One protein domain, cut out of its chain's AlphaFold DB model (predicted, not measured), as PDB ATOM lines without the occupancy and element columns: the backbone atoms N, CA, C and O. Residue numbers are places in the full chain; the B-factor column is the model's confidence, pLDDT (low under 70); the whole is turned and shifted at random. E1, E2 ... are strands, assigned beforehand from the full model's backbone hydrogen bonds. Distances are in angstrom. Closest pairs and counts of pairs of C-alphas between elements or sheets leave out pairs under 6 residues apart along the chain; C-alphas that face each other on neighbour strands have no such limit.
ATOM      1  N   THR A  28     339.725 374.531 386.536       91.56
ATOM      2  CA  THR A  28     341.060 374.510 385.929       91.56
ATOM      3  C   THR A  28     340.927 374.464 384.413       91.56
ATOM      4  O   THR A  28     340.311 373.550 383.867       91.56
ATOM      5  N   GLN A  29     341.545 375.422 383.725       93.56
ATOM      6  CA  GLN A  29     341.499 375.542 382.268       93.56
ATOM      7  C   GLN A  29     342.883 375.338 381.668       93.56
ATOM      8  O   GLN A  29     343.857 375.931 382.120       93.56
ATOM      9  N   THR A  30     342.987 374.513 380.627       95.31
ATOM     10  CA  THR A  30     344.254 374.324 379.904       95.31
ATOM     11  C   THR A  30     344.296 375.235 378.685       95.31
ATOM     12  O   THR A  30     343.550 375.028 377.730       95.31
ATOM     13  N   VAL A  31     345.197 376.216 378.693       95.81
ATOM     14  CA  VAL A  31     345.384 377.182 377.601       95.81
ATOM     15  C   VAL A  31     346.740 376.960 376.942       95.81
ATOM     16  O   VAL A  31     347.730 376.683 377.613       95.81
ATOM     17  N   ARG A  32     346.806 377.068 375.613       96.56
ATOM     18  CA  ARG A  32     348.063 376.923 374.866       96.56
ATOM     19  C   ARG A  32     348.651 378.289 374.546       96.56
ATOM     20  O   ARG A  32     348.019 379.077 373.847       96.56
ATOM     21  N   PHE A  33     349.878 378.524 374.995       95.00
ATOM     22  CA  PHE A  33     350.636 379.734 374.694       95.00
ATOM     23  C   PHE A  33     351.802 379.430 373.759       95.00
ATOM     24  O   PHE A  33     352.518 378.450 373.942       95.00
ATOM     25  N   SER A  34     352.010 380.279 372.765       92.94
ATOM     26  CA  SER A  34     353.176 380.276 371.883       92.94
ATOM     27  C   SER A  34     353.795 381.672 371.851       92.94
ATOM     28  O   SER A  34     353.166 382.656 372.244       92.94
ATOM     29  N   VAL A  35     355.034 381.773 371.380       89.81
ATOM     30  CA  VAL A  35     355.701 383.056 371.119       89.81
ATOM     31  C   VAL A  35     355.946 383.171 369.622       89.81
ATOM     32  O   VAL A  35     356.249 382.172 368.965       89.81
ATOM     33  N   SER A  36     355.791 384.370 369.064       85.38
ATOM     34  CA  SER A  36     356.117 384.620 367.661       85.38
ATOM     35  C   SER A  36     357.598 384.330 367.395       85.38
ATOM     36  O   SER A  36     358.481 384.961 367.969       85.38
ATOM     37  N   GLY A  37     357.871 383.382 366.493       73.56
ATOM     38  CA  GLY A  37     359.233 382.985 366.124       73.56
ATOM     39  C   GLY A  37     360.003 384.030 365.310       73.56
ATOM     40  O   GLY A  37     361.203 383.871 365.136       73.56
ATOM     41  N   LEU A  38     359.343 385.103 364.851       76.12
ATOM     42  CA  LEU A  38     359.948 386.180 364.047       76.12
ATOM     43  C   LEU A  38     361.055 386.952 364.781       76.12
ATOM     44  O   LEU A  38     361.837 387.655 364.153       76.12
ATOM     45  N   TYR A  39     361.103 386.838 366.107       75.94
ATOM     46  CA  TYR A  39     362.075 387.526 366.958       75.94
ATOM     47  C   TYR A  39     363.263 386.637 367.336       75.94
ATOM     48  O   TYR A  39     364.135 387.061 368.092       75.94
ATOM     49  N   CYS A  40     363.300 385.405 366.825       76.94
ATOM     50  CA  CYS A  40     364.460 384.532 366.910       76.94
ATOM     51  C   CYS A  40     365.148 384.444 365.537       76.94
ATOM     52  O   CYS A  40     364.471 384.539 364.515       76.94
ATOM     53  N   PRO A  41     366.481 384.263 365.491       71.56
ATOM     54  CA  PRO A  41     367.206 384.082 364.234       71.56
ATOM     55  C   PRO A  41     366.664 382.881 363.439       71.56
ATOM     56  O   PRO A  41     366.260 381.885 364.040       71.56
ATOM     57  N   GLU A  42     366.675 382.973 362.101       61.81
ATOM     58  CA  GLU A  42     366.026 382.003 361.192       61.81
ATOM     59  C   GLU A  42     366.540 380.561 361.354       61.81
ATOM     60  O   GLU A  42     365.764 379.612 361.251       61.81
ATOM     61  N   ASP A  43     367.817 380.392 361.713       61.78
ATOM     62  CA  ASP A  43     368.451 379.087 361.964       61.78
ATOM     63  C   ASP A  43     368.419 378.659 363.446       61.78
ATOM     64  O   ASP A  43     369.063 377.685 363.856       61.78
ATOM     65  N   GLY A  44     367.704 379.410 364.286       62.28
ATOM     66  CA  GLY A  44     367.627 379.196 365.722       62.28
ATOM     67  C   GLY A  44     366.522 378.225 366.144       62.28
ATOM     68  O   GLY A  44     365.380 378.285 365.683       62.28
ATOM     69  N   VAL A  45     366.824 377.349 367.105       73.94
ATOM     70  CA  VAL A  45     365.797 376.584 367.827       73.94
ATOM     71  C   VAL A  45     365.301 377.449 368.974       73.94
ATOM     72  O   VAL A  45     366.014 377.646 369.954       73.94
ATOM     73  N   TYR A  46     364.074 377.950 368.880       83.56
ATOM     74  CA  TYR A  46     363.441 378.629 370.004       83.56
ATOM     75  C   TYR A  46     362.559 377.686 370.819       83.56
ATOM     76  O   TYR A  46     361.963 376.747 370.280       83.56
ATOM     77  N   GLY A  47     362.442 377.968 372.112       87.56
ATOM     78  CA  GLY A  47     361.512 377.266 372.980       87.56
ATOM     79  C   GLY A  47     361.184 378.031 374.252       87.56
ATOM     80  O   GLY A  47     361.922 378.905 374.706       87.56
ATOM     81  N   ILE A  48     360.028 377.698 374.801       90.94
ATOM     82  CA  ILE A  48     359.456 378.262 376.012       90.94
ATOM     83  C   ILE A  48     360.056 377.526 377.203       90.94
ATOM     84  O   ILE A  48     360.104 376.297 377.224       90.94
ATOM     85  N   SER A  49     360.520 378.282 378.194       92.12
ATOM     86  CA  SER A  49     361.050 377.740 379.443       92.12
ATOM     87  C   SER A  49     360.085 377.879 380.602       92.12
ATOM     88  O   SER A  49     360.105 377.056 381.511       92.12
ATOM     89  N   HIS A  50     359.263 378.927 380.590       94.50
ATOM     90  CA  HIS A  50     358.398 379.240 381.713       94.50
ATOM     91  C   HIS A  50     357.167 380.024 381.263       94.50
ATOM     92  O   HIS A  50     357.275 380.904 380.408       94.50
ATOM     93  N   VAL A  51     356.015 379.724 381.857       96.38
ATOM     94  CA  VAL A  51     354.774 380.482 381.689       96.38
ATOM     95  C   VAL A  51     354.231 380.845 383.063       96.38
ATOM     96  O   VAL A  51     353.967 379.962 383.878       96.38
ATOM     97  N   SER A  52     354.017 382.142 383.269       97.44
ATOM     98  CA  SER A  52     353.310 382.690 384.421       97.44
ATOM     99  C   SER A  52     352.003 383.324 383.969       97.44
ATOM    100  O   SER A  52     351.968 384.057 382.975       97.44
ATOM    101  N   VAL A  53     350.924 383.058 384.696       96.81
ATOM    102  CA  VAL A  53     349.607 383.654 384.476       96.81
ATOM    103  C   VAL A  53     349.106 384.233 385.787       96.81
ATOM    104  O   VAL A  53     349.043 383.528 386.789       96.81
ATOM    105  N   ASN A  54     348.701 385.500 385.757       96.12
ATOM    106  CA  ASN A  54     348.078 386.194 386.879       96.12
ATOM    107  C   ASN A  54     346.823 386.918 386.388       96.12
ATOM    108  O   ASN A  54     346.919 387.890 385.637       96.12
ATOM    109  N   GLY A  55     345.648 386.437 386.785       90.50
ATOM    110  CA  GLY A  55     344.361 387.024 386.419       90.50
ATOM    111  C   GLY A  55     343.547 387.499 387.616       90.50
ATOM    112  O   GLY A  55     344.006 387.495 388.758       90.50
ATOM    113  N   ALA A  56     342.324 387.940 387.331       85.38
ATOM    114  CA  ALA A  56     341.357 388.312 388.358       85.38
ATOM    115  C   ALA A  56     340.927 387.097 389.207       85.38
ATOM    116  O   ALA A  56     341.192 385.953 388.849       85.38
ATOM    117  N   ALA A  57     340.259 387.348 390.339       78.62
ATOM    118  CA  ALA A  57     339.624 386.311 391.167       78.62
ATOM    119  C   ALA A  57     340.546 385.151 391.616       78.62
ATOM    120  O   ALA A  57     340.089 384.037 391.842       78.62
ATOM    121  N   GLY A  58     341.852 385.407 391.760       84.38
ATOM    122  CA  GLY A  58     342.820 384.392 392.191       84.38
ATOM    123  C   GLY A  58     343.349 383.497 391.067       84.38
ATOM    124  O   GLY A  58     344.138 382.600 391.352       84.38
ATOM    125  N   MET A  59     342.987 383.768 389.806       92.12
ATOM    126  CA  MET A  59     343.485 383.032 388.645       92.12
ATOM    127  C   MET A  59     345.004 383.020 388.577       92.12
ATOM    128  O   MET A  59     345.639 384.076 388.449       92.12
ATOM    129  N   ARG A  60     345.584 381.820 388.603       94.94
ATOM    130  CA  ARG A  60     347.037 381.644 388.607       94.94
ATOM    131  C   ARG A  60     347.489 380.426 387.823       94.94
ATOM    132  O   ARG A  60     346.842 379.376 387.844       94.94
ATOM    133  N   ALA A  61     348.641 380.566 387.179       95.38
ATOM    134  CA  ALA A  61     349.431 379.458 386.667       95.38
ATOM    135  C   ALA A  61     350.915 379.793 386.773       95.38
ATOM    136  O   ALA A  61     351.310 380.909 386.461       95.38
ATOM    137  N   GLU A  62     351.718 378.807 387.151       96.50
ATOM    138  CA  GLU A  62     353.175 378.898 387.141       96.50
ATOM    139  C   GLU A  62     353.702 377.542 386.667       96.50
ATOM    140  O   GLU A  62     353.531 376.534 387.355       96.50
ATOM    141  N   GLN A  63     354.241 377.477 385.449       95.50
ATOM    142  CA  GLN A  63     354.631 376.216 384.814       95.50
ATOM    143  C   GLN A  63     355.960 376.336 384.080       95.50
ATOM    144  O   GLN A  63     356.192 377.262 383.304       95.50
ATOM    145  N   ASN A  64     356.815 375.340 384.296       94.38
ATOM    146  CA  ASN A  64     358.103 375.206 383.630       94.38
ATOM    147  C   ASN A  64     357.996 374.231 382.457       94.38
ATOM    148  O   ASN A  64     357.315 373.210 382.542       94.38
ATOM    149  N   PHE A  65     358.717 374.532 381.383       89.50
ATOM    150  CA  PHE A  65     358.735 373.746 380.154       89.50
ATOM    151  C   PHE A  65     360.168 373.434 379.729       89.50
ATOM    152  O   PHE A  65     361.118 374.153 380.055       89.50
ATOM    153  N   ILE A  66     360.322 372.354 378.962       81.12
ATOM    154  CA  ILE A  66     361.597 372.013 378.329       81.12
ATOM    155  C   ILE A  66     361.851 373.039 377.220       81.12
ATOM    156  O   ILE A  66     360.966 373.292 376.403       81.12
ATOM    157  N   TRP A  67     363.060 373.606 377.162       74.25
ATOM    158  CA  TRP A  67     363.449 374.756 376.320       74.25
ATOM    159  C   TRP A  67     363.422 374.524 374.795       74.25
ATOM    160  O   TRP A  67     363.955 375.326 374.035       74.25
ATOM    161  N   ASN A  68     362.811 373.435 374.338       76.00
ATOM    162  CA  ASN A  68     362.482 373.134 372.945       76.00
ATOM    163  C   ASN A  68     360.965 373.229 372.658       76.00
ATOM    164  O   ASN A  68     360.526 372.989 371.534       76.00
ATOM    165  N   THR A  69     360.155 373.560 373.666       84.00
ATOM    166  CA  THR A  69     358.694 373.598 373.569       84.00
ATOM    167  C   THR A  69     358.246 374.883 372.878       84.00
ATOM    168  O   THR A  69     358.343 375.960 373.454       84.00
ATOM    169  N   LYS A  70     357.727 374.800 371.649       85.56
ATOM    170  CA  LYS A  70     357.215 375.981 370.915       85.56
ATOM    171  C   LYS A  70     355.813 376.417 371.351       85.56
ATOM    172  O   LYS A  70     355.454 377.582 371.205       85.56
ATOM    173  N   THR A  71     355.047 375.475 371.899       90.75
ATOM    174  CA  THR A  71     353.682 375.688 372.384       90.75
ATOM    175  C   THR A  71     353.550 375.096 373.778       90.75
ATOM    176  O   THR A  71     353.634 373.882 373.950       90.75
ATOM    177  N   ALA A  72     353.325 375.949 374.767       92.56
ATOM    178  CA  ALA A  72     353.206 375.609 376.172       92.56
ATOM    179  C   ALA A  72     351.730 375.432 376.561       92.56
ATOM    180  O   ALA A  72     350.977 376.404 376.642       92.56
ATOM    181  N   ALA A  73     351.301 374.188 376.790       95.25
ATOM    182  CA  ALA A  73     349.995 373.900 377.378       95.25
ATOM    183  C   ALA A  73     350.054 374.174 378.886       95.25
ATOM    184  O   ALA A  73     350.777 373.498 379.607       95.25
ATOM    185  N   THR A  74     349.324 375.190 379.331       95.94
ATOM    186  CA  THR A  74     349.402 375.764 380.674       95.94
ATOM    187  C   THR A  74     348.056 375.595 381.367       95.94
ATOM    188  O   THR A  74     347.054 376.157 380.928       95.94
ATOM    189  N   SER A  75     348.035 374.829 382.454       95.75
ATOM    190  CA  SER A  75     346.878 374.718 383.351       95.75
ATOM    191  C   SER A  75     346.747 375.956 384.238       95.75
ATOM    192  O   SER A  75     347.642 376.241 385.031       95.75
ATOM    193  N   ILE A  76     345.645 376.687 384.101       95.06
ATOM    194  CA  ILE A  76     345.306 377.882 384.874       95.06
ATOM    195  C   ILE A  76     344.237 377.495 385.882       95.06
ATOM    196  O   ILE A  76     343.175 377.005 385.507       95.06
ATOM    197  N   SER A  77     344.545 377.701 387.156       94.38
ATOM    198  CA  SER A  77     343.636 377.449 388.273       94.38
ATOM    199  C   SER A  77     342.731 378.650 388.540       94.38
ATOM    200  O   SER A  77     343.046 379.771 388.133       94.38
ATOM    201  N   SER A  78     341.626 378.400 389.241       92.50
ATOM    202  CA  SER A  78     340.695 379.418 389.734       92.50
ATOM    203  C   SER A  78     340.078 380.306 388.656       92.50
ATOM    204  O   SER A  78     339.884 381.500 388.867       92.50
ATOM    205  N   VAL A  79     339.768 379.735 387.488       92.44
ATOM    206  CA  VAL A  79     339.101 380.476 386.411       92.44
ATOM    207  C   VAL A  79     337.607 380.623 386.733       92.44
ATOM    208  O   VAL A  79     336.936 379.600 386.907       92.44
ATOM    209  N   PRO A  80     337.063 381.855 386.797       91.25
ATOM    210  CA  PRO A  80     335.632 382.081 386.997       91.25
ATOM    211  C   PRO A  80     334.792 381.463 385.870       91.25
ATOM    212  O   PRO A  80     335.278 381.415 384.740       91.25
ATOM    213  N   PRO A  81     333.539 381.034 386.115       89.81
ATOM    214  CA  PRO A  81     332.681 380.411 385.096       89.81
ATOM    215  C   PRO A  81     332.477 381.250 383.825       89.81
ATOM    216  O   PRO A  81     332.433 380.712 382.718       89.81
ATOM    217  N   GLU A  82     332.390 382.570 383.971       90.12
ATOM    218  CA  GLU A  82     332.277 383.543 382.883       90.12
ATOM    219  C   GLU A  82     333.602 383.777 382.135       90.12
ATOM    220  O   GLU A  82     333.612 384.294 381.017       90.12
ATOM    221  N   GLY A  83     334.719 383.327 382.709       91.75
ATOM    222  CA  GLY A  83     336.070 383.647 382.274       91.75
ATOM    223  C   GLY A  83     336.537 385.021 382.748       91.75
ATOM    224  O   GLY A  83     335.757 385.840 383.221       91.75
ATOM    225  N   ALA A  84     337.831 385.295 382.630       94.06
ATOM    226  CA  ALA A  84     338.355 386.618 382.955       94.06
ATOM    227  C   ALA A  84     339.648 386.933 382.204       94.06
ATOM    228  O   ALA A  84     340.289 386.064 381.606       94.06
ATOM    229  N   LEU A  85     340.046 388.206 382.254       94.75
ATOM    230  CA  LEU A  85     341.351 388.640 381.773       94.75
ATOM    231  C   LEU A  85     342.460 388.140 382.701       94.75
ATOM    232  O   LEU A  85     342.379 388.253 383.927       94.75
ATOM    233  N   ALA A  86     343.533 387.660 382.084       95.19
ATOM    234  CA  ALA A  86     344.757 387.281 382.754       95.19
ATOM    235  C   ALA A  86     345.974 387.899 382.068       95.19
ATOM    236  O   ALA A  86     346.066 387.948 380.840       95.19
ATOM    237  N   ASN A  87     346.922 388.357 382.876       96.94
ATOM    238  CA  ASN A  87     348.239 388.769 382.425       96.94
ATOM    239  C   ASN A  87     349.116 387.534 382.304       96.94
ATOM    240  O   ASN A  87     349.353 386.826 383.283       96.94
ATOM    241  N   VAL A  88     349.585 387.283 381.092       97.06
ATOM    242  CA  VAL A  88     350.411 386.137 380.743       97.06
ATOM    243  C   VAL A  88     351.815 386.643 380.471       97.06
ATOM    244  O   VAL A  88     351.994 387.582 379.699       97.06
ATOM    245  N   THR A  89     352.805 386.014 381.090       97.19
ATOM    246  CA  THR A  89     354.223 386.236 380.808       97.19
ATOM    247  C   THR A  89     354.846 384.908 380.421       97.19
ATOM    248  O   THR A  89     354.809 383.947 381.186       97.19
ATOM    249  N   VAL A  90     355.427 384.851 379.229       95.19
ATOM    250  CA  VAL A  90     356.115 383.674 378.710       95.19
ATOM    251  C   VAL A  90     357.594 383.995 378.623       95.19
ATOM    252  O   VAL A  90     358.002 384.897 377.895       95.19
ATOM    253  N   THR A  91     358.406 383.246 379.362       94.06
ATOM    254  CA  THR A  91     359.858 383.275 379.198       94.06
ATOM    255  C   THR A  91     360.249 382.262 378.136       94.06
ATOM    256  O   THR A  91     359.898 381.082 378.229       94.06
ATOM    257  N   TYR A  92     360.977 382.721 377.129       91.31
ATOM    258  CA  TYR A  92     361.442 381.912 376.012       91.31
ATOM    259  C   TYR A  92     362.932 382.147 375.768       91.31
ATOM    260  O   TYR A  92     363.519 383.111 376.254       91.31
ATOM    261  N   ARG A  93     363.566 381.241 375.032       88.88
ATOM    262  CA  ARG A  93     364.959 381.371 374.600       88.88
ATOM    263  C   ARG A  93     365.040 381.153 373.105       88.88
ATOM    264  O   ARG A  93     364.383 380.254 372.583       88.88
ATOM    265  N   CYS A  94     365.871 381.945 372.445       85.94
ATOM    266  CA  CYS A  94     366.289 381.692 371.075       85.94
ATOM    267  C   CYS A  94     367.659 381.009 371.125       85.94
ATOM    268  O   CYS A  94     368.660 381.670 371.384       85.94
ATOM    269  N   ASN A  95     367.720 379.694 370.925       78.94
ATOM    270  CA  ASN A  95     369.002 378.998 370.839       78.94
ATOM    271  C   ASN A  95     369.533 379.126 369.415       78.94
ATOM    272  O   ASN A  95     368.777 378.946 368.463       78.94
ATOM    273  N   VAL A  96     370.821 379.404 369.261       76.88
ATOM    274  CA  VAL A  96     371.455 379.528 367.944       76.88
ATOM    275  C   VAL A  96     372.183 378.230 367.636       76.88
ATOM    276  O   VAL A  96     372.891 377.692 368.488       76.88
ATOM    277  N   LYS A  97     371.994 377.696 366.429       74.38
ATOM    278  CA  LYS A  97     372.780 376.557 365.966       74.38
ATOM    279  C   LYS A  97     374.179 377.040 365.588       74.38
ATOM    280  O   LYS A  97     374.326 377.843 364.672       74.38
ATOM    281  N   VAL A  98     375.200 376.518 366.258       75.81
ATOM    282  CA  VAL A  98     376.605 376.784 365.944       75.81
ATOM    283  C   VAL A  98     377.234 375.459 365.523       75.81
ATOM    284  O   VAL A  98     377.447 374.567 366.340       75.81
ATOM    285  N   LEU A  99     377.476 375.303 364.216       80.50
ATOM    286  CA  LEU A  99     377.983 374.068 363.602       80.50
ATOM    287  C   LEU A  99     377.124 372.831 363.956       80.50
ATOM    288  O   LEU A  99     376.049 372.639 363.380       80.50
ATOM    289  N   TRP A 100     377.597 371.987 364.881       78.75
ATOM    290  CA  TRP A 100     376.953 370.736 365.310       78.75
ATOM    291  C   TRP A 100     376.378 370.778 366.738       78.75
ATOM    292  O   TRP A 100     375.915 369.746 367.223       78.75
ATOM    293  N   TRP A 101     376.365 371.936 367.410       76.38
ATOM    294  CA  TRP A 101     375.722 372.128 368.720       76.38
ATOM    295  C   TRP A 101     374.777 373.341 368.733       76.38
ATOM    296  O   TRP A 101     374.709 374.113 367.777       76.38
ATOM    297  N   TYR A 102     374.008 373.485 369.815       75.12
ATOM    298  CA  TYR A 102     373.150 374.646 370.057       75.12
ATOM    299  C   TYR A 102     373.700 375.451 371.225       75.12
ATOM    300  O   TYR A 102     373.924 374.903 372.305       75.12
ATOM    301  N   GLU A 103     373.878 376.749 371.022       76.44
ATOM    302  CA  GLU A 103     374.177 377.679 372.102       76.44
ATOM    303  C   GLU A 103     372.874 378.244 372.649       76.44
ATOM    304  O   GLU A 103     372.034 378.766 371.908       76.44
ATOM    305  N   ALA A 104     372.684 378.092 373.961       72.81
ATOM    306  CA  ALA A 104     371.497 378.592 374.623       72.81
ATOM    307  C   ALA A 104     371.525 380.122 374.650       72.81
ATOM    308  O   ALA A 104     372.416 380.719 375.253       72.81
ATOM    309  N   GLY A 105     370.526 380.749 374.030       77.06
ATOM    310  CA  GLY A 105     370.359 382.194 374.112       77.06
ATOM    311  C   GLY A 105     369.988 382.658 375.521       77.06
ATOM    312  O   GLY A 105     369.633 381.865 376.408       77.06
ATOM    313  N   SER A 106     370.031 383.975 375.715       82.31
ATOM    314  CA  SER A 106     369.505 384.612 376.919       82.31
ATOM    315  C   SER A 106     367.989 384.406 377.024       82.31
ATOM    316  O   SER A 106     367.280 384.297 376.021       82.31
ATOM    317  N   GLY A 107     367.487 384.330 378.260       86.19
ATOM    318  CA  GLY A 107     366.050 384.310 378.518       86.19
ATOM    319  C   GLY A 107     365.421 385.636 378.106       86.19
ATOM    320  O   GLY A 107     365.822 386.683 378.605       86.19
ATOM    321  N   GLN A 108     364.452 385.570 377.204       90.38
ATOM    322  CA  GLN A 108     363.631 386.683 376.747       90.38
ATOM    323  C   GLN A 108     362.211 386.519 377.292       90.38
ATOM    324  O   GLN A 108     361.810 385.417 377.676       90.38
ATOM    325  N   GLN A 109     361.445 387.605 377.332       93.00
ATOM    326  CA  GLN A 109     360.067 387.588 377.815       93.00
ATOM    327  C   GLN A 109     359.129 388.137 376.751       93.00
ATOM    328  O   GLN A 109     359.436 389.125 376.099       93.00
ATOM    329  N   ALA A 110     357.985 387.482 376.599       93.38
ATOM    330  CA  ALA A 110     356.845 387.989 375.855       93.38
ATOM    331  C   ALA A 110     355.658 388.048 376.812       93.38
ATOM    332  O   ALA A 110     355.377 387.075 377.517       93.38
ATOM    333  N   ALA A 111     354.969 389.183 376.852       95.38
ATOM    334  CA  ALA A 111     353.881 389.406 377.790       95.38
ATOM    335  C   ALA A 111     352.628 389.917 377.083       95.38
ATOM    336  O   ALA A 111     352.676 390.532 376.019       95.38
ATOM    337  N   GLY A 112     351.473 389.654 377.679       95.62
ATOM    338  CA  GLY A 112     350.223 390.188 377.173       95.62
ATOM    339  C   GLY A 112     349.032 389.801 378.023       95.62
ATOM    340  O   GLY A 112     349.052 388.818 378.759       95.62
ATOM    341  N   THR A 113     347.959 390.565 377.878       96.06
ATOM    342  CA  THR A 113     346.680 390.244 378.504       96.06
ATOM    343  C   THR A 113     345.883 389.341 377.569       96.06
ATOM    344  O   THR A 113     345.775 389.621 376.371       96.06
ATOM    345  N   ARG A 114     345.347 388.238 378.091       95.56
ATOM    346  CA  ARG A 114     344.511 387.282 377.356       95.56
ATOM    347  C   ARG A 114     343.259 386.966 378.159       95.56
ATOM    348  O   ARG A 114     343.314 386.857 379.379       95.56
ATOM    349  N   TRP A 115     342.133 386.848 377.465       95.12
ATOM    350  CA  TRP A 115     340.912 386.326 378.065       95.12
ATOM    351  C   TRP A 115     341.068 384.818 378.267       95.12
ATOM    352  O   TRP A 115     341.590 384.141 377.391       95.12
ATOM    353  N   VAL A 116     340.642 384.278 379.401       95.00
ATOM    354  CA  VAL A 116     340.591 382.832 379.636       95.00
ATOM    355  C   VAL A 116     339.141 382.486 379.889       95.00
ATOM    356  O   VAL A 116     338.541 383.019 380.819       95.00
ATOM    357  N   TYR A 117     338.568 381.627 379.055       93.31
ATOM    358  CA  TYR A 117     337.165 381.247 379.196       93.31
ATOM    359  C   TYR A 117     336.992 380.332 380.410       93.31
ATOM    360  O   TYR A 117     337.820 379.455 380.627       93.31
ATOM    361  N   GLY A 118     335.922 380.493 381.185       90.69
ATOM    362  CA  GLY A 118     335.636 379.604 382.319       90.69
ATOM    363  C   GLY A 118     335.170 378.206 381.923       90.69
ATOM    364  O   GLY A 118     335.186 377.285 382.735       90.69
ATOM    365  N   SER A 119     334.745 378.035 380.672       86.94
ATOM    366  CA  SER A 119     334.277 376.767 380.124       86.94
ATOM    367  C   SER A 119     334.446 376.722 378.604       86.94
ATOM    368  O   SER A 119     334.634 377.748 377.948       86.94
ATOM    369  N   GLY A 120     334.358 375.515 378.045       86.88
ATOM    370  CA  GLY A 120     334.478 375.283 376.609       86.88
ATOM    371  C   GLY A 120     335.924 375.266 376.092       86.88
ATOM    372  O   GLY A 120     336.880 375.288 376.869       86.88
ATOM    373  N   PRO A 121     336.103 375.152 374.764       89.19
ATOM    374  CA  PRO A 121     337.424 375.099 374.150       89.19
ATOM    375  C   PRO A 121     338.198 376.410 374.329       89.19
ATOM    376  O   PRO A 121     337.703 377.484 373.992       89.19
ATOM    377  N   GLN A 122     339.446 376.311 374.790       94.19
ATOM    378  CA  GLN A 122     340.356 377.453 374.867       94.19
ATOM    379  C   GLN A 122     341.017 377.710 373.503       94.19
ATOM    380  O   GLN A 122     341.490 376.757 372.870       94.19
ATOM    381  N   PRO A 123     341.119 378.969 373.044       93.94
ATOM    382  CA  PRO A 123     341.936 379.294 371.884       93.94
ATOM    383  C   PRO A 123     343.433 379.176 372.215       93.94
ATOM    384  O   PRO A 123     343.861 379.240 373.369       93.94
ATOM    385  N   GLY A 124     344.247 379.023 371.172       94.94
ATOM    386  CA  GLY A 124     345.693 379.192 371.282       94.94
ATOM    387  C   GLY A 124     346.063 380.670 371.213       94.94
ATOM    388  O   GLY A 124     345.547 381.397 370.364       94.94
ATOM    389  N   TYR A 125     346.980 381.108 372.071       95.94
ATOM    390  CA  TYR A 125     347.454 382.486 372.095       95.94
ATOM    391  C   TYR A 125     348.922 382.579 371.711       95.94
ATOM    392  O   TYR A 125     349.784 382.045 372.404       95.94
ATOM    393  N   THR A 126     349.202 383.352 370.665       94.50
ATOM    394  CA  THR A 126     350.563 383.783 370.340       94.50
ATOM    395  C   THR A 126     350.851 385.104 371.052       94.50
ATOM    396  O   THR A 126     350.084 386.069 370.944       94.50
ATOM    397  N   LEU A 127     351.941 385.142 371.813       92.62
ATOM    398  CA  LEU A 127     352.495 386.358 372.393       92.62
ATOM    399  C   LEU A 127     353.604 386.913 371.502       92.62
ATOM    400  O   LEU A 127     354.295 386.175 370.793       92.62
ATOM    401  N   PHE A 128     353.761 388.227 371.569       90.94
ATOM    402  CA  PHE A 128     354.803 388.973 370.885       90.94
ATOM    403  C   PHE A 128     355.693 389.601 371.970       90.94
ATOM    404  O   PHE A 128     355.138 390.009 372.995       90.94
TER     405      PHE A 128
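AT A GLANCE: This is residues 28 to 128 of the 129 residues of an uncharacterized protein of Arthrobacter sp. PAMC25564 (UniProt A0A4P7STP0). The domain is a long, narrow sandwich, two strongly twisted sheets face to face: the smaller one, of E4, E1 and E8, covers part of the larger one, of E2, E3, E5, E6 and E7. The sheets come together along both edges, E3 by E4 and E7 by E8, while the hairpin of E5 and E6 makes one end of the long axis. The printed part has 101 residues with no named helix and eight named strands, E1 to E8 in chain order; its class is all strand. The larger sheet is branched and its pairs are antiparallel; the smaller has the order E4, E1, E8 and is mixed. The whole is compact, with a radius of gyration of the C-alphas of 14.5 A, and a rod in outline, spanning 51 by 19 by 18 A.

HOW THE PARTS SIT: E1, residues 28 to 35, is the inner strand of its sheet. E4, residues 71 to 79, is its antiparallel neighbour, with N 31 and O 74 at 2.9 A. E8, residues 124 to 127, is its parallel neighbour, with N 127 and O 34 at 2.8 A. In the other sheet, E2, residues 44 to 55, forms a hairpin with E3, residues 60 to 69; N 53 and O 61 are 2.8 A apart. E3 bends by 86 degrees at residue 66. On the other side of E2 is antiparallel E5, residues 84 to 98, with N 52 and O 89 at 2.9 A. E5 has its pairing staggered: E6, residues 101 to 103, and E7, residues 107 to 116, are on one side of it, with N 98 and O 101 at 2.9 A and N 88 and O 112 at 2.8 A. The facing parts of the two sheets are 7.9 A centre to centre, their best planes 15 degrees apart. The closest C-alphas of E3 and E4 are those of Ala 61 and Ile 76, 4.8 A; those of E7 and E8 are Ala 110 and Leu 127, 5.8 A. E6 is apart from E1, E3, E4, E7 and E8.

IN THESE COORDINATES: E1 begins at C-alpha 28 (341.060, 374.510, 385.929) and measures 22.5 A. E2 measures 32.1 A, E3 20.7 A and E4 20.8 A. E5, the longest by residues, runs 43.0 A to C-alpha 98 (376.605, 376.784, 365.944). E6 measures 6.7 A, E7 25.5 A, and E8 9.9 A, ending at C-alpha 127 (352.495, 386.358, 372.393).

THE WHOLE: The C-alphas of Pro 81 and Leu 99, the two farthest apart, are 50.5 A apart. The printed part has no cut and no long link. The mean pLDDT of the printed part is 88.2; residues 42 to 44 are under 70.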